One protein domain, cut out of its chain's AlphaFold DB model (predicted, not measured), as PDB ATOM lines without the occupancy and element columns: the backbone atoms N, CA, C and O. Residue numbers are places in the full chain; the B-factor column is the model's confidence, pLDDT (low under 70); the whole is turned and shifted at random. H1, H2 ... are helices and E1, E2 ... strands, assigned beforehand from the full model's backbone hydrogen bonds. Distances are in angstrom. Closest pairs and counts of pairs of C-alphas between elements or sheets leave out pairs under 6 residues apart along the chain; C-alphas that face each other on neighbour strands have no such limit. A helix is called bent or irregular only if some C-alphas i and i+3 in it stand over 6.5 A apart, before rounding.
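AT A GLANCE: This is residues 24 to 240 of the 252 residues of an uncharacterized protein of Hebeloma cylindrosporum h7 (UniProt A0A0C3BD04). A seven-stranded sheet folds back on itself, and its E3 edge meets a smaller, twisted four-stranded sheet, the two partly face to face with strands crossed. H1 packs over E6 of the larger sheet, H2 packs beside the smaller one, and residues 166 to 173 of a long loop stick out. The printed part has 217 residues, with E1 to E7, H1, E8 to E11 and H2 in that order; the class is mostly strand, with under half of the residues in named elements. The sheets, ordered E3 E2 E6 E5 E4 E1 E7 and E8 E9 E10 E11, are antiparallel. The whole is compact, radius of gyration of the C-alphas 16.9 A, spanning 52 by 40 by 32 A.

IN THESE COORDINATES: Find C-alpha 24 at (70.606, 153.998, 6.887); there E1, residues 24 to 29, begins. Go on through E2, residues 48 to 52, E3, 59 to 64, E4, 68 to 74, E5, 80 to 85, and E6, 90 to 95. E7, residues 100 to 110, measures 18.5 A and bends by 100 degrees at residue 103. H1 is residues 115 to 122, 10.7 A, and E8 residues 144 to 146. E9, 201 to 207, measures 17.3 A; E10, 212 to 219, 18.0 A; E11, 225 to 232, 20.8 A. H2, residues 233 to 239, ends at C-alpha 239, (55.896, 135.795, 43.908); it is irregular, with C-alphas 235 and 238 7.9 A apart.

HOW THE PARTS SIT: Start with the folded sheet, one sheet bent back into two leaves: E3 and E2 face E5, E4, E1 and E7, with E6 as hinge. E4, E5 and E6 form a meander, each strand the antiparallel neighbour of the one before; look at N 83 and O 70, 2.8 A, and N 93 and O 82, 2.8 A. E8 to E11 form another; look at N 201 and O 146, 2.9 A, N 202 and O 216, 2.8 A, and N 215 and O 229, 2.8 A. The sheets make a sandwich, two sheets face to face, their best planes 44 degrees apart; between E3 and E11 the closest C-alphas are Gly 61 and Trp 228, 4.7 A. H1 is on the larger sheet at a height of 9.3 A, only just over E6 alone, with 2 of its C-alphas falling on E5. H2 is on the smaller sheet, over none of its strands; Ala 212 and Arg 233 are the closest C-alphas of E10 and H2, 4.4 A. In H1 every O i to N i+4 pair is within hydrogen-bond range; in H2 1 of 3 is, beside 2 of 4 O i to N i+3 pairs.

THE WHOLE: The C-alphas farthest apart, Arg 170 and Thr 199, are 54.4 A apart. The printed part has no cut; the links E1 to E2, H1 to E8 and E8 to E9 are long. Mean pLDDT of the printed part is 82.7, with 39 residues under 70, among them 159 to 179.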
ATOM      1  N   ILE A  24      71.059 153.324   5.671       93.06
ATOM      2  CA  ILE A  24      70.606 153.998   6.887       93.06
ATOM      3  C   ILE A  24      71.795 154.512   7.709       93.06
ATOM      4  O   ILE A  24      72.962 154.361   7.322       93.06
ATOM      5  N   ASN A  25      71.488 155.157   8.835       96.56
ATOM      6  CA  ASN A  25      72.473 155.726   9.747       96.56
ATOM      7  C   ASN A  25      72.582 154.892  11.027       96.56
ATOM      8  O   ASN A  25      71.562 154.515  11.598       96.56
ATOM      9  N   GLU A  26      73.798 154.686  11.521       96.88
ATOM     10  CA  GLU A  26      74.061 154.185  12.874       96.88
ATOM     11  C   GLU A  26      74.501 155.342  13.777       96.88
ATOM     12  O   GLU A  26      75.224 156.250  13.358       96.88
ATOM     13  N   TYR A  27      74.061 155.295  15.032       97.69
ATOM     14  CA  TYR A  27      74.460 156.223  16.084       97.69
ATOM     15  C   TYR A  27      74.816 155.465  17.362       97.69
ATOM     16  O   TYR A  27      74.459 154.304  17.549       97.69
ATOM     17  N   THR A  28      75.479 156.154  18.284       96.88
ATOM     18  CA  THR A  28      75.756 155.655  19.633       96.88
ATOM     19  C   THR A  28      74.706 156.160  20.625       96.88
ATOM     20  O   THR A  28      74.359 157.342  20.621       96.88
ATOM     21  N   THR A  29      74.215 155.289  21.506       95.25
ATOM     22  CA  THR A  29      73.302 155.627  22.605       95.25
ATOM     23  C   THR A  29      74.000 156.451  23.690       95.25
ATOM     24  O   THR A  29      75.197 156.286  23.937       95.25
ATOM     25  N   ILE A  30      73.263 157.319  24.386       95.00
ATOM     26  CA  ILE A  30      73.810 158.201  25.431       95.00
ATOM     27  C   ILE A  30      73.216 157.942  26.814       95.00
ATOM     28  O   ILE A  30      72.160 157.334  26.960       95.00
ATOM     29  N   ALA A  31      73.935 158.413  27.830       92.81
ATOM     30  CA  ALA A  31      73.509 158.472  29.223       92.81
ATOM     31  C   ALA A  31      72.639 159.713  29.491       92.81
ATOM     32  O   ALA A  31      72.569 160.625  28.668       92.81
ATOM     33  N   ASN A  32      72.038 159.774  30.683       92.38
ATOM     34  CA  ASN A  32      71.219 160.898  31.152       92.38
ATOM     35  C   ASN A  32      70.054 161.259  30.214       92.38
ATOM     36  O   ASN A  32      69.751 162.434  30.002       92.38
ATOM     37  N   VAL A  33      69.377 160.246  29.670       93.06
ATOM     38  CA  VAL A  33      68.271 160.445  28.729       93.06
ATOM     39  C   VAL A  33      67.020 160.908  29.484       93.06
ATOM     40  O   VAL A  33      66.574 160.210  30.402       93.06
ATOM     41  N   PRO A  34      66.417 162.058  29.136       92.44
ATOM     42  CA  PRO A  34      65.143 162.470  29.711       92.44
ATOM     43  C   PRO A  34      64.051 161.461  29.369       92.44
ATOM     44  O   PRO A  34      63.929 161.027  28.222       92.44
ATOM     45  N   LYS A  35      63.215 161.103  30.346       89.31
ATOM     46  CA  LYS A  35      62.065 160.260  30.028       89.31
ATOM     47  C   LYS A  35      61.048 161.036  29.172       89.31
ATOM     48  O   LYS A  35      60.881 162.240  29.382       89.31
ATOM     49  N   PRO A  36      60.324 160.382  28.246       87.88
ATOM     50  CA  PRO A  36      59.428 161.082  27.326       87.88
ATOM     51  C   PRO A  36      58.192 161.649  28.041       87.88
ATOM     52  O   PRO A  36      57.239 160.924  28.331       87.88
ATOM     53  N   ALA A  37      58.179 162.961  28.287       86.88
ATOM     54  CA  ALA A  37      57.059 163.648  28.941       86.88
ATOM     55  C   ALA A  37      55.732 163.503  28.177       86.88
ATOM     56  O   ALA A  37      54.668 163.436  28.787       86.88
ATOM     57  N   THR A  38      55.795 163.362  26.849       85.81
ATOM     58  CA  THR A  38      54.640 163.075  25.979       85.81
ATOM     59  C   THR A  38      53.924 161.771  26.331       85.81
ATOM     60  O   THR A  38      52.759 161.606  25.993       85.81
ATOM     61  N   CYS A  39      54.600 160.869  27.039       82.38
ATOM     62  CA  CYS A  39      54.057 159.608  27.524       82.38
ATOM     63  C   CYS A  39      53.730 159.658  29.025       82.38
ATOM     64  O   CYS A  39      53.727 158.618  29.676       82.38
ATOM     65  N   GLY A  40      53.572 160.851  29.613       81.31
ATOM     66  CA  GLY A  40      53.308 161.026  31.047       81.31
ATOM     67  C   GLY A  40      54.474 160.629  31.959       81.31
ATOM     68  O   GLY A  40      54.293 160.471  33.161       81.31
ATOM     69  N   ASN A  41      55.674 160.450  31.403       83.19
ATOM     70  CA  ASN A  41      56.854 160.046  32.157       83.19
ATOM     71  C   ASN A  41      57.658 161.262  32.643       83.19
ATOM     72  O   ASN A  41      57.710 162.292  31.977       83.19
ATOM     73  N   SER A  42      58.363 161.122  33.769       85.25
ATOM     74  CA  SER A  42      59.246 162.170  34.296       85.25
ATOM     75  C   SER A  42      60.570 161.629  34.847       85.25
ATOM     76  O   SER A  42      60.706 160.450  35.205       85.25
ATOM     77  N   GLY A  43      61.566 162.514  34.907       86.19
ATOM     78  CA  GLY A  43      62.914 162.218  35.381       86.19
ATOM     79  C   GLY A  43      63.894 161.865  34.261       86.19
ATOM     80  O   GLY A  43      63.639 162.097  33.080       86.19
ATOM     81  N   VAL A  44      65.035 161.311  34.664       88.62
ATOM     82  CA  VAL A  44      66.178 161.024  33.792       88.62
ATOM     83  C   VAL A  44      66.596 159.566  33.951       88.62
ATOM     84  O   VAL A  44      66.495 158.992  35.037       88.62
ATOM     85  N   LEU A  45      67.056 158.971  32.857       87.25
ATOM     86  CA  LEU A  45      67.644 157.644  32.801       87.25
ATOM     87  C   LEU A  45      69.173 157.783  32.766       87.25
ATOM     88  O   LEU A  45      69.738 158.115  31.721       87.25
ATOM     89  N   PRO A  46      69.870 157.572  33.895       84.25
ATOM     90  CA  PRO A  46      71.305 157.832  33.971       84.25
ATOM     91  C   PRO A  46      72.124 156.894  33.073       84.25
ATOM     92  O   PRO A  46      73.089 157.336  32.465       84.25
ATOM     93  N   GLY A  47      71.720 155.629  32.932       80.44
ATOM     94  CA  GLY A  47      72.521 154.588  32.272       80.44
ATOM     95  C   GLY A  47      72.269 154.376  30.788       80.44
ATOM     96  O   GLY A  47      72.879 153.484  30.197       80.44
ATOM     97  N   GLY A  48      71.353 155.132  30.186       87.31
ATOM     98  CA  GLY A  48      70.914 154.873  28.821       87.31
ATOM     99  C   GLY A  48      69.486 155.319  28.543       87.31
ATOM    100  O   GLY A  48      68.857 155.969  29.372       87.31
ATOM    101  N   GLY A  49      68.961 154.915  27.391       89.69
ATOM    102  CA  GLY A  49      67.550 155.064  27.040       89.69
ATOM    103  C   GLY A  49      66.724 153.820  27.376       89.69
ATOM    104  O   GLY A  49      67.230 152.812  27.878       89.69
ATOM    105  N   TRP A  50      65.436 153.859  27.052       89.75
ATOM    106  CA  TRP A  50      64.590 152.666  27.016       89.75
ATOM    107  C   TRP A  50      64.471 152.145  25.595       89.75
ATOM    108  O   TRP A  50      64.227 152.926  24.674       89.75
ATOM    109  N   VAL A  51      64.583 150.825  25.443       89.62
ATOM    110  CA  VAL A  51      64.036 150.150  24.266       89.62
ATOM    111  C   VAL A  51      62.568 149.837  24.543       89.62
ATOM    112  O   VAL A  51      62.226 149.404  25.642       89.62
ATOM    113  N   ALA A  52      61.691 150.099  23.587       90.12
ATOM    114  CA  ALA A  52      60.252 149.940  23.722       90.12
ATOM    115  C   ALA A  52      59.649 149.261  22.493       90.12
ATOM    116  O   ALA A  52      60.196 149.326  21.392       90.12
ATOM    117  N   ASN A  53      58.481 148.650  22.678       88.88
ATOM    118  CA  ASN A  53      57.783 147.966  21.591       88.88
ATOM    119  C   ASN A  53      57.125 148.938  20.597       88.88
ATOM    120  O   ASN A  53      56.962 148.614  19.426       88.88
ATOM    121  N   LYS A  54      56.758 150.134  21.069       89.56
ATOM    122  CA  LYS A  54      56.185 151.237  20.290       89.56
ATOM    123  C   LYS A  54      56.344 152.564  21.034       89.56
ATOM    124  O   LYS A  54      56.748 152.589  22.203       89.56
ATOM    125  N   ARG A  55      55.970 153.671  20.386       89.00
ATOM    126  CA  ARG A  55      55.855 154.991  21.028       89.00
ATOM    127  C   ARG A  55      54.972 154.904  22.278       89.00
ATOM    128  O   ARG A  55      53.851 154.408  22.208       89.00
ATOM    129  N   CYS A  56      55.468 155.406  23.410       85.44
ATOM    130  CA  CYS A  56      54.770 155.360  24.704       85.44
ATOM    131  C   CYS A  56      54.314 153.950  25.140       85.44
ATOM    132  O   CYS A  56      53.375 153.828  25.928       85.44
ATOM    133  N   GLY A  57      54.933 152.897  24.602       85.00
ATOM    134  CA  GLY A  57      54.581 151.509  24.873       85.00
ATOM    135  C   GLY A  57      55.288 150.922  26.095       85.00
ATOM    136  O   GLY A  57      55.765 151.622  26.987       85.00
ATOM    137  N   TYR A  58      55.368 149.597  26.120       85.31
ATOM    138  CA  TYR A  58      56.097 148.845  27.130       85.31
ATOM    139  C   TYR A  58      57.600 148.929  26.897       85.31
ATOM    140  O   TYR A  58      58.084 148.733  25.782       85.31
ATOM    141  N   VAL A  59      58.336 149.147  27.987       87.06
ATOM    142  CA  VAL A  59      59.793 149.047  27.993       87.06
ATOM    143  C   VAL A  59      60.188 147.579  27.872       87.06
ATOM    144  O   VAL A  59      59.789 146.747  28.683       87.06
ATOM    145  N   MET A  60      60.973 147.270  26.848       86.19
ATOM    146  CA  MET A  60      61.497 145.941  26.539       86.19
ATOM    147  C   MET A  60      62.923 145.730  27.066       86.19
ATOM    148  O   MET A  60      63.476 144.650  26.896       86.19
ATOM    149  N   GLY A  61      63.511 146.749  27.694       86.69
ATOM    150  CA  GLY A  61      64.862 146.717  28.242       86.69
ATOM    151  C   GLY A  61      65.498 148.104  28.319       86.69
ATOM    152  O   GLY A  61      64.885 149.129  27.994       86.69
ATOM    153  N   THR A  62      66.764 148.137  28.721       86.56
ATOM    154  CA  THR A  62      67.579 149.354  28.744       86.56
ATOM    155  C   THR A  62      68.504 149.408  27.531       86.56
ATOM    156  O   THR A  62      69.318 148.515  27.312       86.56
ATOM    157  N   ALA A  63      68.434 150.502  26.772       88.94
ATOM    158  CA  ALA A  63      69.433 150.844  25.769       88.94
ATOM    159  C   ALA A  63      70.653 151.452  26.471       88.94
ATOM    160  O   ALA A  63      70.760 152.673  26.582       88.94
ATOM    161  N   VAL A  64      71.544 150.598  26.980       87.06
ATOM    162  CA  VAL A  64      72.754 151.009  27.714       87.06
ATOM    163  C   VAL A  64      73.540 152.034  26.898       87.06
ATOM    164  O   VAL A  64      73.679 151.856  25.687       87.06
ATOM    165  N   ALA A  65      74.036 153.092  27.541       90.06
ATOM    166  CA  ALA A  65      74.847 154.130  26.909       90.06
ATOM    167  C   ALA A  65      76.135 153.564  26.276       90.06
ATOM    168  O   ALA A  65      76.713 152.592  26.766       90.06
ATOM    169  N   GLY A  66      76.602 154.183  25.190       91.50
ATOM    170  CA  GLY A  66      77.805 153.758  24.469       91.50
ATOM    171  C   GLY A  66      77.595 152.563  23.533       91.50
ATOM    172  O   GLY A  66      78.570 151.970  23.075       91.50
ATOM    173  N   ARG A  67      76.346 152.169  23.262       92.12
ATOM    174  CA  ARG A  67      75.995 151.057  22.363       92.12
ATOM    175  C   ARG A  67      75.489 151.581  21.029       92.12
ATOM    176  O   ARG A  67      75.059 152.722  20.938       92.12
ATOM    177  N   LYS A  68      75.556 150.757  19.990       94.44
ATOM    178  CA  LYS A  68      75.165 151.150  18.635       94.44
ATOM    179  C   LYS A  68      73.653 151.009  18.444       94.44
ATOM    180  O   LYS A  68      73.013 150.158  19.072       94.44
ATOM    181  N   PHE A  69      73.087 151.847  17.587       95.19
ATOM    182  CA  PHE A  69      71.702 151.766  17.150       95.19
ATOM    183  C   PHE A  69      71.594 152.173  15.680       95.19
ATOM    184  O   PHE A  69      71.914 153.313  15.333       95.19
ATOM    185  N   ASP A  70      71.116 151.257  14.843       95.38
ATOM    186  CA  ASP A  70      70.866 151.486  13.421       95.38
ATOM    187  C   ASP A  70      69.458 152.087  13.288       95.38
ATOM    188  O   ASP A  70      68.488 151.467  13.720       95.38
ATOM    189  N   VAL A  71      69.317 153.298  12.746       96.50
ATOM    190  CA  VAL A  71      68.034 154.017  12.660       96.50
ATOM    191  C   VAL A  71      67.401 153.805  11.290       96.50
ATOM    192  O   VAL A  71      67.836 154.402  10.309       96.50
ATOM    193  N   GLU A  72      66.323 153.027  11.240       94.56
ATOM    194  CA  GLU A  72      65.508 152.837  10.030       94.56
ATOM    195  C   GLU A  72      64.595 154.031   9.772       94.56
ATOM    196  O   GLU A  72      64.416 154.484   8.644       94.56
ATOM    197  N   SER A  73      63.974 154.538  10.837       94.50
ATOM    198  CA  SER A  73      63.076 155.682  10.758       94.50
ATOM    199  C   SER A  73      63.022 156.429  12.081       94.50
ATOM    200  O   SER A  73      63.282 155.879  13.150       94.50
ATOM    201  N   THR A  74      62.693 157.714  12.001       95.25
ATOM    202  CA  THR A  74      62.417 158.556  13.166       95.25
ATOM    203  C   THR A  74      61.053 159.185  12.978       95.25
ATOM    204  O   THR A  74      60.771 159.747  11.921       95.25
ATOM    205  N   ASP A  75      60.196 159.067  13.985       92.75
ATOM    206  CA  ASP A  75      58.859 159.635  13.915       92.75
ATOM    207  C   ASP A  75      58.828 161.124  14.298       92.75
ATOM    208  O   ASP A  75      59.806 161.698  14.780       92.75
ATOM    209  N   SER A  76      57.673 161.765  14.113       92.00
ATOM    210  CA  SER A  76      57.480 163.192  14.410       92.00
ATOM    211  C   SER A  76      57.658 163.577  15.883       92.00
ATOM    212  O   SER A  76      57.742 164.760  16.198       92.00
ATOM    213  N   THR A  77      57.711 162.602  16.791       89.88
ATOM    214  CA  THR A  77      57.943 162.813  18.226       89.88
ATOM    215  C   THR A  77      59.373 162.485  18.648       89.88
ATOM    216  O   THR A  77      59.698 162.591  19.830       89.88
ATOM    217  N   GLY A  78      60.228 162.105  17.695       93.69
ATOM    218  CA  GLY A  78      61.633 161.786  17.917       93.69
ATOM    219  C   GLY A  78      61.893 160.355  18.378       93.69
ATOM    220  O   GLY A  78      63.012 160.069  18.785       93.69
ATOM    221  N   TYR A  79      60.906 159.453  18.350       94.81
ATOM    222  CA  TYR A  79      61.184 158.034  18.588       94.81
ATOM    223  C   TYR A  79      61.877 157.442  17.368       94.81
ATOM    224  O   TYR A  79      61.459 157.681  16.233       94.81
ATOM    225  N   HIS A  80      62.904 156.635  17.612       96.06
ATOM    226  CA  HIS A  80      63.685 155.998  16.559       96.06
ATOM    227  C   HIS A  80      63.302 154.527  16.463       96.06
ATOM    228  O   HIS A  80      63.461 153.792  17.435       96.06
ATOM    229  N   TYR A  81      62.809 154.092  15.311       95.88
ATOM    230  CA  TYR A  81      62.688 152.673  15.010       95.88
ATOM    231  C   TYR A  81      63.962 152.186  14.334       95.88
ATOM    232  O   TYR A  81      64.489 152.847  13.434       95.88
ATOM    233  N   GLY A  82      64.429 151.017  14.745       94.31
ATOM    234  CA  GLY A  82      65.520 150.330  14.083       94.31
ATOM    235  C   GLY A  82      66.171 149.303  14.984       94.31
ATOM    236  O   GLY A  82      65.499 148.707  15.824       94.31
ATOM    237  N   ARG A  83      67.461 149.053  14.796       92.56
ATOM    238  CA  ARG A  83      68.141 147.928  15.429       92.56
ATOM    239  C   ARG A  83      69.032 148.370  16.565       92.56
ATOM    240  O   ARG A  83      70.001 149.094  16.362       92.56
ATOM    241  N   TYR A  84      68.784 147.833  17.752       91.06
ATOM    242  CA  TYR A  84      69.722 147.971  18.855       91.06
ATOM    243  C   TYR A  84      70.873 146.969  18.711       91.06
ATOM    244  O   TYR A  84      70.632 145.782  18.497       91.06
ATOM    245  N   ARG A  85      72.111 147.455  18.839       87.00
ATOM    246  CA  ARG A  85      73.372 146.706  18.702       87.00
ATOM    247  C   ARG A  85      74.202 146.894  19.983       87.00
ATOM    248  O   ARG A  85      75.187 147.638  20.024       87.00
ATOM    249  N   GLY A  86      73.764 146.270  21.074       74.44
ATOM    250  CA  GLY A  86      74.348 146.428  22.410       74.44
ATOM    251  C   GLY A  86      74.715 145.110  23.084       74.44
ATOM    252  O   GLY A  86      74.505 144.033  22.534       74.44
ATOM    253  N   THR A  87      75.262 145.182  24.303       65.50
ATOM    254  CA  THR A  87      75.459 143.981  25.133       65.50
ATOM    255  C   THR A  87      74.112 143.304  25.353       65.50
ATOM    256  O   THR A  87      73.156 143.956  25.772       65.50
ATOM    257  N   GLY A  88      74.032 142.027  24.988       58.69
ATOM    258  CA  GLY A  88      72.806 141.237  25.014       58.69
ATOM    259  C   GLY A  88      71.855 141.517  23.847       58.69
ATOM    260  O   GLY A  88      71.136 140.613  23.445       58.69
ATOM    261  N   GLY A  89      71.848 142.711  23.247       69.31
ATOM    262  CA  GLY A  89      70.841 143.146  22.272       69.31
ATOM    263  C   GLY A  89      71.300 143.156  20.814       69.31
ATOM    264  O   GLY A  89      72.163 143.950  20.449       69.31
ATOM    265  N   ASN A  90      70.663 142.346  19.966       81.75
ATOM    266  CA  ASN A  90      70.681 142.492  18.507       81.75
ATOM    267  C   ASN A  90      69.267 142.244  17.964       81.75
ATOM    268  O   ASN A  90      68.965 141.130  17.550       81.75
ATOM    269  N   PHE A  91      68.385 143.241  18.044       86.88
ATOM    270  CA  PHE A  91      66.985 143.116  17.621       86.88
ATOM    271  C   PHE A  91      66.369 144.471  17.249       86.88
ATOM    272  O   PHE A  91      66.858 145.529  17.655       86.88
ATOM    273  N   CYS A  92      65.290 144.418  16.471       90.56
ATOM    274  CA  CYS A  92      64.514 145.577  16.041       90.56
ATOM    275  C   CYS A  92      63.630 146.094  17.175       90.56
ATOM    276  O   CYS A  92      62.958 145.320  17.842       90.56
ATOM    277  N   THR A  93      63.613 147.397  17.419       92.19
ATOM    278  CA  THR A  93      62.875 147.997  18.534       92.19
ATOM    279  C   THR A  93      62.687 149.493  18.309       92.19
ATOM    280  O   THR A  93      63.303 150.088  17.424       92.19
ATOM    281  N   PHE A  94      61.862 150.126  19.140       93.94
ATOM    282  CA  PHE A  94      61.845 151.578  19.264       93.94
ATOM    283  C   PHE A  94      62.789 152.033  20.372       93.94
ATOM    284  O   PHE A  94      62.852 151.416  21.433       93.94
ATOM    285  N   LEU A  95      63.496 153.130  20.138       94.75
ATOM    286  CA  LEU A  95      64.303 153.842  21.115       94.75
ATOM    287  C   LEU A  95      63.646 155.191  21.414       94.75
ATOM    288  O   LEU A  95      63.161 155.873  20.505       94.75
ATOM    289  N   ILE A  96      63.614 155.567  22.692       94.06
ATOM    290  CA  ILE A  96      62.991 156.824  23.121       94.06
ATOM    291  C   ILE A  96      63.748 158.059  22.582       94.06
ATOM    292  O   ILE A  96      64.957 157.971  22.329       94.06
ATOM    293  N   PRO A  97      63.078 159.221  22.460       95.31
ATOM    294  CA  PRO A  97      63.697 160.456  21.993       95.31
ATOM    295  C   PRO A  97      64.930 160.859  22.799       95.31
ATOM    296  O   PRO A  97      65.047 160.548  23.984       95.31
ATOM    297  N   SER A  98      65.838 161.586  22.147       95.50
ATOM    298  CA  SER A  98      67.064 162.124  22.758       95.50
ATOM    299  C   SER A  98      68.020 161.063  23.318       95.50
ATOM    300  O   SER A  98      68.898 161.388  24.111       95.50
ATOM    301  N   SER A  99      67.884 159.802  22.900       95.75
ATOM    302  CA  SER A  99      68.766 158.710  23.338       95.75
ATOM    303  C   SER A  99      70.037 158.559  22.506       95.75
ATOM    304  O   SER A  99      70.862 157.713  22.845       95.75
ATOM    305  N   LEU A 100      70.196 159.311  21.413       97.38
ATOM    306  CA  LEU A 100      71.279 159.134  20.443       97.38
ATOM    307  C   LEU A 100      72.238 160.324  20.424       97.38
ATOM    308  O   LEU A 100      71.824 161.482  20.427       97.38
ATOM    309  N   ASN A 101      73.535 160.030  20.326       97.38
ATOM    310  CA  ASN A 101      74.558 161.017  20.014       97.38
ATOM    311  C   ASN A 101      74.586 161.245  18.500       97.38
ATOM    312  O   ASN A 101      75.240 160.502  17.765       97.38
ATOM    313  N   LEU A 102      73.921 162.296  18.027       95.81
ATOM    314  CA  LEU A 102      73.851 162.595  16.593       95.81
ATOM    315  C   LEU A 102      75.220 162.917  15.966       95.81
ATOM    316  O   LEU A 102      75.393 162.722  14.769       95.81
ATOM    317  N   ASN A 103      76.218 163.309  16.764       97.25
ATOM    318  CA  ASN A 103      77.585 163.544  16.283       97.25
ATOM    319  C   ASN A 103      78.373 162.246  16.031       97.25
ATOM    320  O   ASN A 103      79.475 162.297  15.496       97.25
ATOM    321  N   SER A 104      77.841 161.090  16.437       97.75
ATOM    322  CA  SER A 104      78.469 159.775  16.229       97.75
ATOM    323  C   SER A 104      78.004 159.072  14.949       97.75
ATOM    324  O   SER A 104      78.173 157.863  14.826       97.75
ATOM    325  N   GLN A 105      77.389 159.816  14.029       97.56
ATOM    326  CA  GLN A 105      76.767 159.269  12.830       97.56
ATOM    327  C   GLN A 105      77.755 158.469  11.976       97.56
ATOM    328  O   GLN A 105      78.790 158.982  11.547       97.56
ATOM    329  N   VAL A 106      77.359 157.244  11.647       97.12
ATOM    330  CA  VAL A 106      77.960 156.430  10.589       97.12
ATOM    331  C   VAL A 106      76.904 156.219   9.508       97.12
ATOM    332  O   VAL A 106      75.774 155.848   9.812       97.12
ATOM    333  N   THR A 107      77.248 156.489   8.250       95.88
ATOM    334  CA  THR A 107      76.339 156.358   7.100       95.88
ATOM    335  C   THR A 107      76.612 155.070   6.321       95.88
ATOM    336  O   THR A 107      77.671 154.459   6.462       95.88
ATOM    337  N   GLY A 108      75.667 154.659   5.469       90.31
ATOM    338  CA  GLY A 108      75.860 153.509   4.576       90.31
ATOM    339  C   GLY A 108      75.629 152.152   5.242       90.31
ATOM    340  O   GLY A 108      76.084 151.133   4.730       90.31
ATOM    341  N   ILE A 109      74.936 152.131   6.379       91.38
ATOM    342  CA  ILE A 109      74.565 150.893   7.063       91.38
ATOM    343  C   ILE A 109      73.402 150.253   6.309       91.38
ATOM    344  O   ILE A 109      72.486 150.952   5.886       91.38
ATOM    345  N   ALA A 110      73.430 148.940   6.109       87.69
ATOM    346  CA  ALA A 110      72.323 148.250   5.458       87.69
ATOM    347  C   ALA A 110      71.097 148.212   6.383       87.69
ATOM    348  O   ALA A 110      71.204 147.797   7.541       87.69
ATOM    349  N   SER A 111      69.937 148.610   5.857       86.06
ATOM    350  CA  SER A 111      68.645 148.407   6.516       86.06
ATOM    351  C   SER A 111      68.444 146.927   6.860       86.06
ATOM    352  O   SER A 111      68.749 146.034   6.067       86.06
ATOM    353  N   SER A 112      67.965 146.670   8.074       83.88
ATOM    354  CA  SER A 112      67.861 145.332   8.663       83.88
ATOM    355  C   SER A 112      66.583 145.116   9.476       83.88
ATOM    356  O   SER A 112      66.393 144.024  10.012       83.88
ATOM    357  N   CYS A 113      65.719 146.122   9.602       87.69
ATOM    358  CA  CYS A 113      64.479 146.051  10.368       87.69
ATOM    359  C   CYS A 113      63.289 146.474   9.502       87.69
ATOM    360  O   CYS A 113      63.226 147.607   9.030       87.69
ATOM    361  N   SER A 114      62.325 145.569   9.300       85.56
ATOM    362  CA  SER A 114      61.212 145.801   8.377       85.56
ATOM    363  C   SER A 114      60.041 146.523   9.050       85.56
ATOM    364  O   SER A 114      59.941 146.620  10.280       85.56
ATOM    365  N   THR A 115      59.128 147.053   8.237       85.62
ATOM    366  CA  THR A 115      57.854 147.610   8.715       85.62
ATOM    367  C   THR A 115      56.899 146.522   9.211       85.62
ATOM    368  O   THR A 115      56.034 146.794  10.046       85.62
ATOM    369  N   THR A 116      57.065 145.278   8.750       85.44
ATOM    370  CA  THR A 116      56.344 144.111   9.271       85.44
ATOM    371  C   THR A 116      56.692 143.891  10.737       85.44
ATOM    372  O   THR A 116      55.791 143.749  11.564       85.44
ATOM    373  N   THR A 117      57.981 143.942  11.085       86.69
ATOM    374  CA  THR A 117      58.447 143.806  12.469       86.69
ATOM    375  C   THR A 117      57.906 144.913  13.360       86.69
ATOM    376  O   THR A 117      57.418 144.627  14.451       86.69
ATOM    377  N   SER A 118      57.964 146.177  12.916       88.81
ATOM    378  CA  SER A 118      57.466 147.301  13.721       88.81
ATOM    379  C   SER A 118      55.956 147.209  13.942       88.81
ATOM    380  O   SER A 118      55.484 147.443  15.053       88.81
ATOM    381  N   SER A 119      55.208 146.786  12.919       87.38
ATOM    382  CA  SER A 119      53.767 146.540  13.016       87.38
ATOM    383  C   SER A 119      53.460 145.390  13.980       87.38
ATOM    384  O   SER A 119      52.550 145.496  14.800       87.38
ATOM    385  N   ALA A 120      54.242 144.309  13.933       86.44
ATOM    386  CA  ALA A 120      54.083 143.163  14.822       86.44
ATOM    387  C   ALA A 120      54.411 143.510  16.283       86.44
ATOM    388  O   ALA A 120      53.641 143.168  17.179       86.44
ATOM    389  N   LEU A 121      55.511 144.230  16.520       87.25
ATOM    390  CA  LEU A 121      55.925 144.721  17.839       87.25
ATOM    391  C   LEU A 121      54.895 145.635  18.490       87.25
ATOM    392  O   LEU A 121      54.868 145.758  19.720       87.25
ATOM    393  N   CYS A 122      54.047 146.266  17.684       87.56
ATOM    394  CA  CYS A 122      53.042 147.145  18.220       87.56
ATOM    395  C   CYS A 122      52.057 146.416  19.149       87.56
ATOM    396  O   CYS A 122      51.790 146.931  20.234       87.56
ATOM    397  N   ASP A 123      51.600 145.203  18.805       87.31
ATOM    398  CA  ASP A 123      50.817 144.377  19.735       87.31
ATOM    399  C   ASP A 123      51.742 143.784  20.803       87.31
ATOM    400  O   ASP A 123      52.603 142.946  20.526       87.31
ATOM    401  N   ARG A 124      51.519 144.161  22.066       86.00
ATOM    402  CA  ARG A 124      52.298 143.649  23.201       86.00
ATOM    403  C   ARG A 124      52.317 142.117  23.317       86.00
ATOM    404  O   ARG A 124      53.300 141.553  23.794       86.00
ATOM    405  N   ARG A 125      51.288 141.427  22.808       86.62
ATOM    406  CA  ARG A 125      51.231 139.953  22.775       86.62
ATOM    407  C   ARG A 125      52.226 139.329  21.800       86.62
ATOM    408  O   ARG A 125      52.402 138.111  21.792       86.62
ATOM    409  N   HIS A 126      52.877 140.133  20.963       87.25
ATOM    410  CA  HIS A 126      53.914 139.648  20.071       87.25
ATOM    411  C   HIS A 126      55.177 139.230  20.831       87.25
ATOM    412  O   HIS A 126      55.795 138.238  20.442       87.25
ATOM    413  N   PHE A 127      55.513 139.927  21.925       86.88
ATOM    414  CA  PHE A 127      56.731 139.689  22.707       86.88
ATOM    415  C   PHE A 127      56.481 139.180  24.134       86.88
ATOM    416  O   PHE A 127      57.394 138.611  24.737       86.88
ATOM    417  N   GLY A 128      55.276 139.360  24.688       89.00
ATOM    418  CA  GLY A 128      55.020 139.025  26.087       89.00
ATOM    419  C   GLY A 128      53.580 138.676  26.446       89.00
ATOM    420  O   GLY A 128      52.663 138.792  25.637       89.00
ATOM    421  N   ILE A 129      53.417 138.234  27.688       88.88
ATOM    422  CA  ILE A 129      52.179 137.843  28.370       88.88
ATOM    423  C   ILE A 129      52.238 138.304  29.837       88.88
ATOM    424  O   ILE A 129      53.275 138.790  30.301       88.88
ATOM    425  N   ASP A 130      51.144 138.110  30.580       89.06
ATOM    426  CA  ASP A 130      51.089 138.313  32.034       89.06
ATOM    427  C   ASP A 130      51.528 139.731  32.453       89.06
ATOM    428  O   ASP A 130      52.415 139.883  33.287       89.06
ATOM    429  N   PHE A 131      50.981 140.794  31.862       88.50
ATOM    430  CA  PHE A 131      51.455 142.156  32.142       88.50
ATOM    431  C   PHE A 131      50.994 142.658  33.523       88.50
ATOM    432  O   PHE A 131      49.854 142.442  33.932       88.50
ATOM    433  N   ASP A 132      51.859 143.375  34.240       85.31
ATOM    434  CA  ASP A 132      51.572 143.892  35.589       85.31
ATOM    435  C   ASP A 132      50.571 145.058  35.591       85.31
ATOM    436  O   ASP A 132      49.834 145.244  36.554       85.31
ATOM    437  N   SER A 133      50.492 145.809  34.490       80.56
ATOM    438  CA  SER A 133      49.585 146.944  34.330       80.56
ATOM    439  C   SER A 133      48.916 146.962  32.950       80.56
ATOM    440  O   SER A 133      49.432 146.358  31.997       80.56
ATOM    441  N   PRO A 134      47.815 147.721  32.790       75.88
ATOM    442  CA  PRO A 134      47.262 148.039  31.483       75.88
ATOM    443  C   PRO A 134      48.261 148.797  30.597       75.88
ATOM    444  O   PRO A 134      49.230 149.387  31.106       75.88
ATOM    445  N   PRO A 135      48.027 148.803  29.276       66.88
ATOM    446  CA  PRO A 135      48.858 149.546  28.348       66.88
ATOM    447  C   PRO A 135      48.869 151.040  28.637       66.88
ATOM    448  O   PRO A 135      47.899 151.582  29.163       66.88
ATOM    449  N   HIS A 136      49.980 151.701  28.306       62.94
ATOM    450  CA  HIS A 136      50.161 153.151  28.451       62.94
ATOM    451  C   HIS A 136      50.017 153.717  29.877       62.94
ATOM    452  O   HIS A 136      50.159 154.920  30.069       62.94
ATOM    453  N   GLN A 137      49.816 152.872  30.893       62.72
ATOM    454  CA  GLN A 137      49.763 153.270  32.306       62.72
ATOM    455  C   GLN A 137      51.114 153.139  33.030       62.72
ATOM    456  O   GLN A 137      51.164 153.074  34.251       62.72
ATOM    457  N   GLY A 138      52.223 153.071  32.293       52.25
ATOM    458  CA  GLY A 138      53.547 152.852  32.865       52.25
ATOM    459  C   GLY A 138      54.462 154.050  32.671       52.25
ATOM    460  O   GLY A 138      55.138 154.151  31.653       52.25
ATOM    461  N   ASP A 139      54.591 154.878  33.700       54.19
ATOM    462  CA  ASP A 139      55.764 155.729  33.951       54.19
ATOM    463  C   ASP A 139      57.025 154.909  34.361       54.19
ATOM    464  O   ASP A 139      58.068 155.440  34.774       54.19
ATOM    465  N   GLY A 140      56.902 153.578  34.301       55.56
ATOM    466  CA  GLY A 140      57.792 152.611  34.926       55.56
ATOM    467  C   GLY A 140      57.465 152.321  36.397       55.56
ATOM    468  O   GLY A 140      58.318 151.740  37.080       55.56
ATOM    469  N   ALA A 141      56.288 152.722  36.899       55.34
ATOM    470  CA  ALA A 141      55.799 152.349  38.219       55.34
ATOM    471  C   ALA A 141      55.582 150.840  38.311       55.34
ATOM    472  O   ALA A 141      55.048 150.187  37.417       55.34
ATOM    473  N   ILE A 142      56.066 150.310  39.424       64.06
ATOM    474  CA  ILE A 142      56.049 148.901  39.773       64.06
ATOM    475  C   ILE A 142      54.725 148.632  40.475       64.06
ATOM    476  O   ILE A 142      54.492 149.198  41.543       64.06
ATOM    477  N   THR A 143      53.889 147.762  39.911       72.94
ATOM    478  CA  THR A 143      52.649 147.342  40.591       72.94
ATOM    479  C   THR A 143      52.864 146.063  41.396       72.94
ATOM    480  O   THR A 143      52.280 145.882  42.461       72.94
ATOM    481  N   VAL A 144      53.750 145.187  40.914       86.75
ATOM    482  CA  VAL A 144      54.064 143.911  41.559       86.75
ATOM    483  C   VAL A 144      55.515 143.936  42.053       86.75
ATOM    484  O   VAL A 144      56.436 143.841  41.232       86.75
ATOM    485  N   PRO A 145      55.745 144.097  43.371       90.12
ATOM    486  CA  PRO A 145      57.083 144.066  43.946       90.12
ATOM    487  C   PRO A 145      57.656 142.645  43.926       90.12
ATOM    488  O   PRO A 145      56.932 141.665  44.084       90.12
ATOM    489  N   LEU A 146      58.970 142.543  43.751       92.19
ATOM    490  CA  LEU A 146      59.711 141.289  43.673       92.19
ATOM    491  C   LEU A 146      60.965 141.328  44.544       92.19
ATOM    492  O   LEU A 146      61.681 142.331  44.579       92.19
ATOM    493  N   ASN A 147      61.288 140.182  45.132       93.19
ATOM    494  CA  ASN A 147      62.601 139.876  45.674       93.19
ATOM    495  C   ASN A 147      63.381 139.021  44.661       93.19
ATOM    496  O   ASN A 147      62.938 137.933  44.297       93.19
ATOM    497  N   LEU A 148      64.541 139.498  44.207       92.94
ATOM    498  CA  LEU A 148      65.392 138.803  43.234       92.94
ATOM    499  C   LEU A 148      66.544 138.035  43.890       92.94
ATOM    500  O   LEU A 148      67.493 137.647  43.206       92.94
ATOM    501  N   ALA A 149      66.487 137.810  45.205       90.25
ATOM    502  CA  ALA A 149      67.478 137.011  45.905       90.25
ATOM    503  C   ALA A 149      67.642 135.629  45.255       90.25
ATOM    504  O   ALA A 149      66.687 134.866  45.130       90.25
ATOM    505  N   GLY A 150      68.869 135.319  44.826       86.81
ATOM    506  CA  GLY A 150      69.196 134.075  44.123       86.81
ATOM    507  C   GLY A 150      68.873 134.052  42.623       86.81
ATOM    508  O   GLY A 150      69.149 133.043  41.980       86.81
ATOM    509  N   CYS A 151      68.340 135.132  42.042       92.50
ATOM    510  CA  CYS A 151      68.137 135.227  40.598       92.50
ATOM    511  C   CYS A 151      69.400 135.693  39.861       92.50
ATOM    512  O   CYS A 151      70.221 136.455  40.376       92.50
ATOM    513  N   SER A 152      69.498 135.278  38.600       91.94
ATOM    514  CA  SER A 152      70.441 135.812  37.618       91.94
ATOM    515  C   SER A 152      69.748 136.843  36.731       91.94
ATOM    516  O   SER A 152      68.626 136.605  36.280       91.94
ATOM    517  N   GLY A 153      70.412 137.975  36.496       90.75
ATOM    518  CA  GLY A 153      69.958 139.025  35.590       90.75
ATOM    519  C   GLY A 153      70.569 138.883  34.197       90.75
ATOM    520  O   GLY A 153      71.722 138.475  34.052       90.75
ATOM    521  N   PHE A 154      69.787 139.246  33.182       88.69
ATOM    522  CA  PHE A 154      70.152 139.203  31.769       88.69
ATOM    523  C   PHE A 154      69.655 140.471  31.061       88.69
ATOM    524  O   PHE A 154      68.512 140.874  31.240       88.69
ATOM    525  N   TYR A 155      70.478 141.122  30.248       82.00
ATOM    526  CA  TYR A 155      70.126 142.341  29.516       82.00
ATOM    527  C   TYR A 155      69.106 142.092  28.419       82.00
ATOM    528  O   TYR A 155      68.306 142.976  28.112       82.00
ATOM    529  N   ASN A 156      69.127 140.901  27.826       79.31
ATOM    530  CA  ASN A 156      68.232 140.592  26.733       79.31
ATOM    531  C   ASN A 156      67.850 139.115  26.677       79.31
ATOM    532  O   ASN A 156      68.632 138.209  26.972       79.31
ATOM    533  N   TYR A 157      66.629 138.907  26.214       81.81
ATOM    534  CA  TYR A 157      66.061 137.607  25.921       81.81
ATOM    535  C   TYR A 157      65.720 137.447  24.433       81.81
ATOM    536  O   TYR A 157      65.696 136.334  23.913       81.81
ATOM    537  N   PHE A 158      65.458 138.546  23.723       80.31
ATOM    538  CA  PHE A 158      64.990 138.499  22.343       80.31
ATOM    539  C   PHE A 158      66.135 138.266  21.362       80.31
ATOM    540  O   PHE A 158      67.191 138.889  21.455       80.31
ATOM    541  N   VAL A 159      65.901 137.391  20.388       67.94
ATOM    542  CA  VAL A 159      66.877 137.052  19.353       67.94
ATOM    543  C   VAL A 159      66.357 137.429  17.975       67.94
ATOM    544  O   VAL A 159      65.162 137.345  17.683       67.94
ATOM    545  N   VAL A 160      67.283 137.763  17.086       65.62
ATOM    546  CA  VAL A 160      67.067 137.587  15.650       65.62
ATOM    547  C   VAL A 160      67.214 136.104  15.367       65.62
ATOM    548  O   VAL A 160      68.221 135.504  15.746       65.62
ATOM    549  N   ARG A 161      66.247 135.499  14.674       55.44
ATOM    550  CA  ARG A 161      66.595 134.289  13.929       55.44
ATOM    551  C   ARG A 161      66.999 134.730  12.544       55.44
ATOM    552  O   ARG A 161      66.182 135.298  11.827       55.44
ATOM    553  N   PHE A 162      68.216 134.373  12.154       48.91
ATOM    554  CA  PHE A 162      68.519 134.223  10.743       48.91
ATOM    555  C   PHE A 162      67.564 133.171  10.200       48.91
ATOM    556  O   PHE A 162      67.727 131.972  10.437       48.91
ATOM    557  N   VAL A 163      66.530 133.611   9.494       43.91
ATOM    558  CA  VAL A 163      65.750 132.696   8.680       43.91
ATOM    559  C   VAL A 163      66.594 132.422   7.439       43.91
ATOM    560  O   VAL A 163      66.344 132.968   6.369       43.91
ATOM    561  N   GLN A 164      67.615 131.570   7.567       41.34
ATOM    562  CA  GLN A 164      68.325 131.020   6.415       41.34
ATOM    563  C   GLN A 164      67.365 130.049   5.711       41.34
ATOM    564  O   GLN A 164      67.443 128.830   5.857       41.34
ATOM    565  N   SER A 165      66.378 130.584   4.995       43.47
ATOM    566  CA  SER A 165      65.440 129.788   4.210       43.47
ATOM    567  C   SER A 165      66.159 129.250   2.974       43.47
ATOM    568  O   SER A 165      65.942 129.733   1.869       43.47
ATOM    569  N   ILE A 166      66.961 128.194   3.134       45.44
ATOM    570  CA  ILE A 166      67.510 127.407   2.012       45.44
ATOM    571  C   ILE A 166      66.372 126.824   1.130       45.44
ATOM    572  O   ILE A 166      66.604 126.407   0.001       45.44
ATOM    573  N   LEU A 167      65.112 126.877   1.590       42.84
ATOM    574  CA  LEU A 167      63.920 126.384   0.886       42.84
ATOM    575  C   LEU A 167      62.952 127.460   0.341       42.84
ATOM    576  O   LEU A 167      61.941 127.086  -0.246       42.84
ATOM    577  N   LYS A 168      63.233 128.770   0.458       44.34
ATOM    578  CA  LYS A 168      62.394 129.839  -0.149       44.34
ATOM    579  C   LYS A 168      62.980 130.421  -1.447       44.34
ATOM    580  O   LYS A 168      62.790 131.590  -1.748       44.34
ATOM    581  N   LEU A 169      63.662 129.605  -2.251       44.19
ATOM    582  CA  LEU A 169      64.220 130.030  -3.547       44.19
ATOM    583  C   LEU A 169      63.198 130.123  -4.701       44.19
ATOM    584  O   LEU A 169      63.599 130.198  -5.859       44.19
ATOM    585  N   ARG A 170      61.887 130.144  -4.435       45.94
ATOM    586  CA  ARG A 170      60.878 130.427  -5.466       45.94
ATOM    587  C   ARG A 170      59.806 131.378  -4.926       45.94
ATOM    588  O   ARG A 170      58.994 130.998  -4.090       45.94
ATOM    589  N   ASP A 171      59.846 132.607  -5.437       44.34
ATOM    590  CA  ASP A 171      58.691 133.492  -5.665       44.34
ATOM    591  C   ASP A 171      58.253 134.518  -4.598       44.34
ATOM    592  O   ASP A 171      57.154 135.058  -4.711       44.34
ATOM    593  N   ARG A 172      59.098 134.924  -3.636       44.12
ATOM    594  CA  ARG A 172      58.898 136.226  -2.954       44.12
ATOM    595  C   ARG A 172      60.189 137.018  -2.815       44.12
ATOM    596  O   ARG A 172      61.136 136.568  -2.181       44.12
ATOM    597  N   ALA A 173      60.184 138.211  -3.397       40.72
ATOM    598  CA  ALA A 173      61.249 139.207  -3.375       40.72
ATOM    599  C   ALA A 173      61.340 139.967  -2.032       40.72
ATOM    600  O   ALA A 173      61.615 141.163  -2.019       40.72
ATOM    601  N   ASP A 174      61.129 139.278  -0.909       45.12
ATOM    602  CA  ASP A 174      61.234 139.856   0.431       45.12
ATOM    603  C   ASP A 174      62.558 139.381   1.043       45.12
ATOM    604  O   ASP A 174      62.635 138.351   1.714       45.12
ATOM    605  N   ASN A 175      63.642 140.099   0.750       41.41
ATOM    606  CA  ASN A 175      64.976 139.831   1.291       41.41
ATOM    607  C   ASN A 175      65.091 140.340   2.753       41.41
ATOM    608  O   ASN A 175      65.951 141.156   3.067       41.41
ATOM    609  N   GLU A 176      64.199 139.882   3.645       47.41
ATOM    610  CA  GLU A 176      64.162 140.158   5.100       47.41
ATOM    611  C   GLU A 176      65.209 139.320   5.866       47.41
ATOM    612  O   GLU A 176      64.877 138.469   6.695       47.41
ATOM    613  N   LEU A 177      66.502 139.481   5.576       51.00
ATOM    614  CA  LEU A 177      67.499 138.522   6.082       51.00
ATOM    615  C   LEU A 177      67.945 138.696   7.549       51.00
ATOM    616  O   LEU A 177      68.689 137.846   8.033       51.00
ATOM    617  N   GLU A 178      67.436 139.675   8.306       58.41
ATOM    618  CA  GLU A 178      67.655 139.759   9.765       58.41
ATOM    619  C   GLU A 178      66.395 140.140  10.569       58.41
ATOM    620  O   GLU A 178      66.481 140.898  11.525       58.41
ATOM    621  N   ASP A 179      65.201 139.629  10.263       65.44
ATOM    622  CA  ASP A 179      64.030 140.012  11.070       65.44
ATOM    623  C   ASP A 179      64.042 139.425  12.510       65.44
ATOM    624  O   ASP A 179      64.429 138.277  12.763       65.44
ATOM    625  N   SER A 180      63.616 140.226  13.489       71.56
ATOM    626  CA  SER A 180      63.488 139.806  14.887       71.56
ATOM    627  C   SER A 180      62.170 139.067  15.094       71.56
ATOM    628  O   SER A 180      61.104 139.645  14.908       71.56
ATOM    629  N   ASN A 181      62.213 137.804  15.541       68.88
ATOM    630  CA  ASN A 181      61.007 137.138  16.043       68.88
ATOM    631  C   ASN A 181      61.011 137.126  17.570       68.88
ATOM    632  O   ASN A 181      61.855 136.515  18.213       68.88
ATOM    633  N   PHE A 182      60.008 137.767  18.161       76.69
ATOM    634  CA  PHE A 182      59.853 137.899  19.613       76.69
ATOM    635  C   PHE A 182      59.099 136.712  20.235       76.69
ATOM    636  O   PHE A 182      58.546 136.808  21.328       76.69
ATOM    637  N   VAL A 183      59.041 135.586  19.513       67.56
ATOM    638  CA  VAL A 183      58.172 134.441  19.824       67.56
ATOM    639  C   VAL A 183      58.871 133.399  20.697       67.56
ATOM    640  O   VAL A 183      58.218 132.765  21.519       67.56
ATOM    641  N   SER A 184      60.183 133.224  20.540       66.44
ATOM    642  CA  SER A 184      60.996 132.378  21.416       66.44
ATOM    643  C   SER A 184      62.388 132.978  21.510       66.44
ATOM    644  O   SER A 184      63.051 133.148  20.484       66.44
ATOM    645  N   GLY A 185      62.803 133.307  22.723       67.06
ATOM    646  CA  GLY A 185      64.118 133.858  23.002       67.06
ATOM    647  C   GLY A 185      64.991 132.858  23.744       67.06
ATOM    648  O   GLY A 185      64.542 131.800  24.168       67.06
ATOM    649  N   ALA A 186      66.259 133.187  23.891       72.56
ATOM    650  CA  ALA A 186      67.128 132.556  24.868       72.56
ATOM    651  C   ALA A 186      67.960 133.675  25.471       72.56
ATOM    652  O   ALA A 186      68.276 134.641  24.774       72.56
ATOM    653  N   PHE A 187      68.332 133.557  26.739       78.19
ATOM    654  CA  PHE A 187      69.252 134.510  27.342       78.19
ATOM    655  C   PHE A 187      70.560 134.547  26.547       78.19
ATOM    656  O   PHE A 187      71.184 133.507  26.337       78.19
ATOM    657  N   GLN A 188      70.934 135.731  26.060       69.44
ATOM    658  CA  GLN A 188      72.082 135.893  25.158       69.44
ATOM    659  C   GLN A 188      73.338 136.407  25.856       69.44
ATOM    660  O   GLN A 188      74.407 136.457  25.247       69.44
ATOM    661  N   ASP A 189      73.236 136.806  27.119       68.12
ATOM    662  CA  ASP A 189      74.403 137.300  27.831       68.12
ATOM    663  C   ASP A 189      75.345 136.141  28.123       68.12
ATOM    664  O   ASP A 189      74.988 135.184  28.810       68.12
ATOM    665  N   ALA A 190      76.571 136.246  27.603       60.66
ATOM    666  CA  ALA A 190      77.616 135.249  27.815       60.66
ATOM    667  C   ALA A 190      77.900 135.012  29.308       60.66
ATOM    668  O   ALA A 190      78.382 133.946  29.684       60.66
ATOM    669  N   VAL A 191      77.595 136.006  30.150       74.31
ATOM    670  CA  VAL A 191      77.677 135.925  31.605       74.31
ATOM    671  C   VAL A 191      76.454 136.636  32.197       74.31
ATOM    672  O   VAL A 191      76.305 137.838  31.967       74.31
ATOM    673  N   PRO A 192      75.576 135.938  32.946       84.25
ATOM    674  CA  PRO A 192      74.541 136.610  33.720       84.25
ATOM    675  C   PRO A 192      75.165 137.531  34.765       84.25
ATOM    676  O   PRO A 192      76.168 137.176  35.388       84.25
ATOM    677  N   PHE A 193      74.524 138.666  35.025       85.25
ATOM    678  CA  PHE A 193      74.929 139.538  36.121       85.25
ATOM    679  C   PHE A 193      74.201 139.177  37.417       85.25
ATOM    680  O   PHE A 193      73.087 138.635  37.420       85.25
ATOM    681  N   ASN A 194      74.848 139.452  38.547       84.81
ATOM    682  CA  ASN A 194      74.311 139.080  39.850       84.81
ATOM    683  C   ASN A 194      73.292 140.122  40.333       84.81
ATOM    684  O   ASN A 194      73.638 141.277  40.574       84.81
ATOM    685  N   VAL A 195      72.044 139.691  40.532       87.81
ATOM    686  CA  VAL A 195      70.966 140.501  41.133       87.81
ATOM    687  C   VAL A 195      70.499 139.943  42.476       87.81
ATOM    688  O   VAL A 195      69.501 140.391  43.032       87.81
ATOM    689  N   GLY A 196      71.238 138.986  43.042       78.31
ATOM    690  CA  GLY A 196      70.860 138.256  44.249       78.31
ATOM    691  C   GLY A 196      70.811 139.089  45.534       78.31
ATOM    692  O   GLY A 196      70.315 138.605  46.545       78.31
ATOM    693  N   ALA A 197      71.297 140.332  45.517       80.50
ATOM    694  CA  ALA A 197      71.144 141.274  46.629       80.50
ATOM    695  C   ALA A 197      69.927 142.209  46.465       80.50
ATOM    696  O   ALA A 197      69.645 143.027  47.341       80.50
ATOM    697  N   THR A 198      69.211 142.125  45.343       85.75
ATOM    698  CA  THR A 198      68.139 143.054  44.991       85.75
ATOM    699  C   THR A 198      66.803 142.579  45.557       85.75
ATOM    700  O   THR A 198      66.144 141.712  44.991       85.75
ATOM    701  N   THR A 199      66.364 143.185  46.660       83.56
ATOM    702  CA  THR A 199      65.099 142.832  47.334       83.56
ATOM    703  C   THR A 199      63.907 143.701  46.929       83.56
ATOM    704  O   THR A 199      62.782 143.382  47.293       83.56
ATOM    705  N   ASN A 200      64.152 144.794  46.199       85.56
ATOM    706  CA  ASN A 200      63.145 145.768  45.768       85.56
ATOM    707  C   ASN A 200      63.165 145.896  44.242       85.56
ATOM    708  O   ASN A 200      63.645 146.889  43.688       85.56
ATOM    709  N   ALA A 201      62.690 144.858  43.567       91.00
ATOM    710  CA  ALA A 201      62.465 144.874  42.133       91.00
ATOM    711  C   ALA A 201      60.976 145.003  41.818       91.00
ATOM    712  O   ALA A 201      60.117 144.895  42.693       91.00
ATOM    713  N   GLY A 202      60.675 145.229  40.547       90.69
ATOM    714  CA  GLY A 202      59.319 145.253  40.041       90.69
ATOM    715  C   GLY A 202      59.157 144.413  38.802       90.69
ATOM    716  O   GLY A 202      59.976 144.494  37.892       90.69
ATOM    717  N   TYR A 203      58.095 143.624  38.774       91.44
ATOM    718  CA  TYR A 203      57.697 142.835  37.618       91.44
ATOM    719  C   TYR A 203      56.987 143.701  36.570       91.44
ATOM    720  O   TYR A 203      56.251 144.609  36.939       91.44
ATOM    721  N   ARG A 204      57.162 143.397  35.275       89.00
ATOM    722  CA  ARG A 204      56.425 144.058  34.182       89.00
ATOM    723  C   ARG A 204      55.638 143.102  33.307       89.00
ATOM    724  O   ARG A 204      54.459 143.328  33.065       89.00
ATOM    725  N   TYR A 205      56.304 142.092  32.763       90.44
ATOM    726  CA  TYR A 205      55.693 141.103  31.880       90.44
ATOM    727  C   TYR A 205      56.563 139.853  31.805       90.44
ATOM    728  O   TYR A 205      57.748 139.883  32.157       90.44
ATOM    729  N   SER A 206      55.986 138.766  31.305       91.50
ATOM    730  CA  SER A 206      56.720 137.562  30.925       91.50
ATOM    731  C   SER A 206      56.878 137.484  29.431       91.50
ATOM    732  O   SER A 206      55.984 137.889  28.698       91.50
ATOM    733  N   THR A 207      57.999 136.956  28.967       91.50
ATOM    734  CA  THR A 207      58.197 136.693  27.544       91.50
ATOM    735  C   THR A 207      57.111 135.761  27.030       91.50
ATOM    736  O   THR A 207      56.523 134.989  27.787       91.50
ATOM    737  N   ARG A 208      56.806 135.850  25.734       88.94
ATOM    738  CA  ARG A 208      55.677 135.128  25.135       88.94
ATOM    739  C   ARG A 208      55.739 133.606  25.321       88.94
ATOM    740  O   ARG A 208      54.702 132.957  25.394       88.94
ATOM    741  N   ASP A 209      56.942 133.051  25.410       90.06
ATOM    742  CA  ASP A 209      57.214 131.633  25.679       90.06
ATOM    743  C   ASP A 209      57.187 131.258  27.177       90.06
ATOM    744  O   ASP A 209      57.406 130.097  27.535       90.06
ATOM    745  N   GLY A 210      56.933 132.228  28.059       90.75
ATOM    746  CA  GLY A 210      56.816 132.049  29.503       90.75
ATOM    747  C   GLY A 210      58.128 131.730  30.220       90.75
ATOM    748  O   GLY A 210      58.091 131.333  31.381       90.75
ATOM    749  N   GLN A 211      59.284 131.870  29.569       92.31
ATOM    750  CA  GLN A 211      60.567 131.436  30.141       92.31
ATOM    751  C   GLN A 211      61.310 132.535  30.903       92.31
ATOM    752  O   GLN A 211      62.076 132.238  31.823       92.31
ATOM    753  N   ALA A 212      61.090 133.803  30.558       93.56
ATOM    754  CA  ALA A 212      61.740 134.939  31.195       93.56
ATOM    755  C   ALA A 212      60.726 136.000  31.622       93.56
ATOM    756  O   ALA A 212      59.585 136.041  31.163       93.56
ATOM    757  N   SER A 213      61.141 136.875  32.530       93.38
ATOM    758  CA  SER A 213      60.341 138.003  32.996       93.38
ATOM    759  C   SER A 213      61.150 139.283  32.968       93.38
ATOM    760  O   SER A 213      62.261 139.318  33.489       93.38
ATOM    761  N   MET A 214      60.573 140.325  32.374       92.00
ATOM    762  CA  MET A 214      61.113 141.677  32.405       92.00
ATOM    763  C   MET A 214      60.857 142.281  33.782       92.00
ATOM    764  O   MET A 214      59.714 142.329  34.253       92.00
ATOM    765  N   VAL A 215      61.928 142.754  34.406       92.19
ATOM    766  CA  VAL A 215      61.920 143.362  35.727       92.19
ATOM    767  C   VAL A 215      62.670 144.689  35.722       92.19
ATOM    768  O   VAL A 215      63.579 144.921  34.923       92.19
ATOM    769  N   ARG A 216      62.286 145.566  36.644       89.62
ATOM    770  CA  ARG A 216      62.967 146.825  36.934       89.62
ATOM    771  C   ARG A 216      63.560 146.767  38.320       89.62
ATOM    772  O   ARG A 216      62.835 146.497  39.274       89.62
ATOM    773  N   ALA A 217      64.838 147.086  38.455       89.50
ATOM    774  CA  ALA A 217      65.440 147.201  39.773       89.50
ATOM    775  C   ALA A 217      66.692 148.070  39.780       89.50
ATOM    776  O   ALA A 217      67.296 148.324  38.736       89.50
ATOM    777  N   THR A 218      67.090 148.488  40.980       86.94
ATOM    778  CA  THR A 218      68.415 149.053  41.226       86.94
ATOM    779  C   THR A 218      69.448 147.929  41.249       86.94
ATOM    780  O   THR A 218      69.332 147.004  42.056       86.94
ATOM    781  N   VAL A 219      70.460 148.013  40.386       80.56
ATOM    782  CA  VAL A 219      71.504 146.987  40.252       80.56
ATOM    783  C   VAL A 219      72.867 147.596  40.573       80.56
ATOM    784  O   VAL A 219      73.277 148.596  39.981       80.56
ATOM    785  N   SER A 220      73.578 147.003  41.535       79.88
ATOM    786  CA  SER A 220      74.879 147.489  42.018       79.88
ATOM    787  C   SER A 220      75.964 147.442  40.943       79.88
ATOM    788  O   SER A 220      76.763 148.370  40.858       79.88
ATOM    789  N   GLU A 221      75.943 146.421  40.081       75.38
ATOM    790  CA  GLU A 221      76.855 146.278  38.936       75.38
ATOM    791  C   GLU A 221      76.786 147.474  37.971       75.38
ATOM    792  O   GLU A 221      77.770 147.820  37.326       75.38
ATOM    793  N   PHE A 222      75.656 148.188  37.959       73.31
ATOM    794  CA  PHE A 222      75.461 149.420  37.191       73.31
ATOM    795  C   PHE A 222      75.714 150.685  38.005       73.31
ATOM    796  O   PHE A 222      75.135 151.732  37.726       73.31
ATOM    797  N   GLY A 223      76.540 150.614  39.049       75.19
ATOM    798  CA  GLY A 223      76.774 151.747  39.942       75.19
ATOM    799  C   GLY A 223      75.512 152.163  40.702       75.19
ATOM    800  O   GLY A 223      75.314 153.347  40.961       75.19
ATOM    801  N   GLY A 224      74.628 151.207  41.015       78.00
ATOM    802  CA  GLY A 224      73.386 151.472  41.746       78.00
ATOM    803  C   GLY A 224      72.321 152.182  40.910       78.00
ATOM    804  O   GLY A 224      71.526 152.953  41.445       78.00
ATOM    805  N   GLN A 225      72.296 151.944  39.599       78.38
ATOM    806  CA  GLN A 225      71.299 152.525  38.705       78.38
ATOM    807  C   GLN A 225      70.066 151.640  38.567       78.38
ATOM    808  O   GLN A 225      70.137 150.416  38.695       78.38
ATOM    809  N   VAL A 226      68.934 152.275  38.257       82.94
ATOM    810  CA  VAL A 226      67.700 151.563  37.936       82.94
ATOM    811  C   VAL A 226      67.683 151.193  36.459       82.94
ATOM    812  O   VAL A 226      67.644 152.077  35.601       82.94
ATOM    813  N   ILE A 227      67.657 149.894  36.179       84.12
ATOM    814  CA  ILE A 227      67.641 149.345  34.822       84.12
ATOM    815  C   ILE A 227      66.468 148.384  34.619       84.12
ATOM    816  O   ILE A 227      65.872 147.896  35.584       84.12
ATOM    817  N   TRP A 228      66.147 148.138  33.350       88.44
ATOM    818  CA  TRP A 228      65.203 147.123  32.892       88.44
ATOM    819  C   TRP A 228      65.978 145.943  32.316       88.44
ATOM    820  O   TRP A 228      66.828 146.130  31.445       88.44
ATOM    821  N   PHE A 229      65.693 144.745  32.813       89.12
ATOM    822  CA  PHE A 229      66.407 143.524  32.460       89.12
ATOM    823  C   PHE A 229      65.511 142.301  32.647       89.12
ATOM    824  O   PHE A 229      64.428 142.386  33.218       89.12
ATOM    825  N   PHE A 230      65.962 141.148  32.175       92.06
ATOM    826  CA  PHE A 230      65.263 139.885  32.310       92.06
ATOM    827  C   PHE A 230      65.825 139.028  33.443       92.06
ATOM    828  O   PHE A 230      67.028 138.995  33.692       92.06
ATOM    829  N   VAL A 231      64.942 138.267  34.079       94.00
ATOM    830  CA  VAL A 231      65.282 137.140  34.958       94.00
ATOM    831  C   VAL A 231      64.564 135.880  34.469       94.00
ATOM    832  O   VAL A 231      63.526 135.998  33.808       94.00
ATOM    833  N   PRO A 232      65.052 134.666  34.785       94.25
ATOM    834  CA  PRO A 232      64.304 133.441  34.528       94.25
ATOM    835  C   PRO A 232      62.938 133.494  35.217       94.25
ATOM    836  O   PRO A 232      62.854 133.798  36.410       94.25
ATOM    837  N   ARG A 233      61.866 133.165  34.487       94.12
ATOM    838  CA  ARG A 233      60.494 133.167  35.018       94.12
ATOM    839  C   ARG A 233      60.382 132.285  36.255       94.12
ATOM    840  O   ARG A 233      59.761 132.676  37.240       94.12
ATOM    841  N   SER A 234      61.026 131.122  36.213       95.00
ATOM    842  CA  SER A 234      61.068 130.159  37.314       95.00
ATOM    843  C   SER A 234      61.612 130.747  38.619       95.00
ATOM    844  O   SER A 234      61.221 130.280  39.683       95.00
ATOM    845  N   CYS A 235      62.450 131.790  38.563       95.12
ATOM    846  CA  CYS A 235      63.010 132.416  39.760       95.12
ATOM    847  C   CYS A 235      61.973 133.231  40.550       95.12
ATOM    848  O   CYS A 235      62.044 133.324  41.772       95.12
ATOM    849  N   ILE A 236      60.992 133.818  39.857       94.62
ATOM    850  CA  ILE A 236      60.025 134.742  40.465       94.62
ATOM    851  C   ILE A 236      58.582 134.235  40.421       94.62
ATOM    852  O   ILE A 236      57.705 134.881  40.983       94.62
ATOM    853  N   ALA A 237      58.316 133.092  39.781       94.12
ATOM    854  CA  ALA A 237      56.963 132.594  39.522       94.12
ATOM    855  C   ALA A 237      56.076 132.526  40.779       94.12
ATOM    856  O   ALA A 237      54.913 132.910  40.725       94.12
ATOM    857  N   ALA A 238      56.630 132.102  41.919       94.44
ATOM    858  CA  ALA A 238      55.893 131.992  43.181       94.44
ATOM    859  C   ALA A 238      55.521 133.345  43.821       94.44
ATOM    860  O   ALA A 238      54.723 133.378  44.752       94.44
ATOM    861  N   GLN A 239      56.109 134.452  43.356       94.00
ATOM    862  CA  GLN A 239      55.896 135.795  43.908       94.00
ATOM    863  C   GLN A 239      54.791 136.568  43.183       94.00
ATOM    864  O   GLN A 239      54.452 137.682  43.575       94.00
ATOM    865  N   LEU A 240      54.258 136.018  42.095       91.56
ATOM    866  CA  LEU A 240      53.405 136.766  41.189       91.56
ATOM    867  C   LEU A 240      51.929 136.502  41.471       91.56
ATOM    868  O   LEU A 240      51.534 135.344  41.625       91.56
TER     869      LEU A 240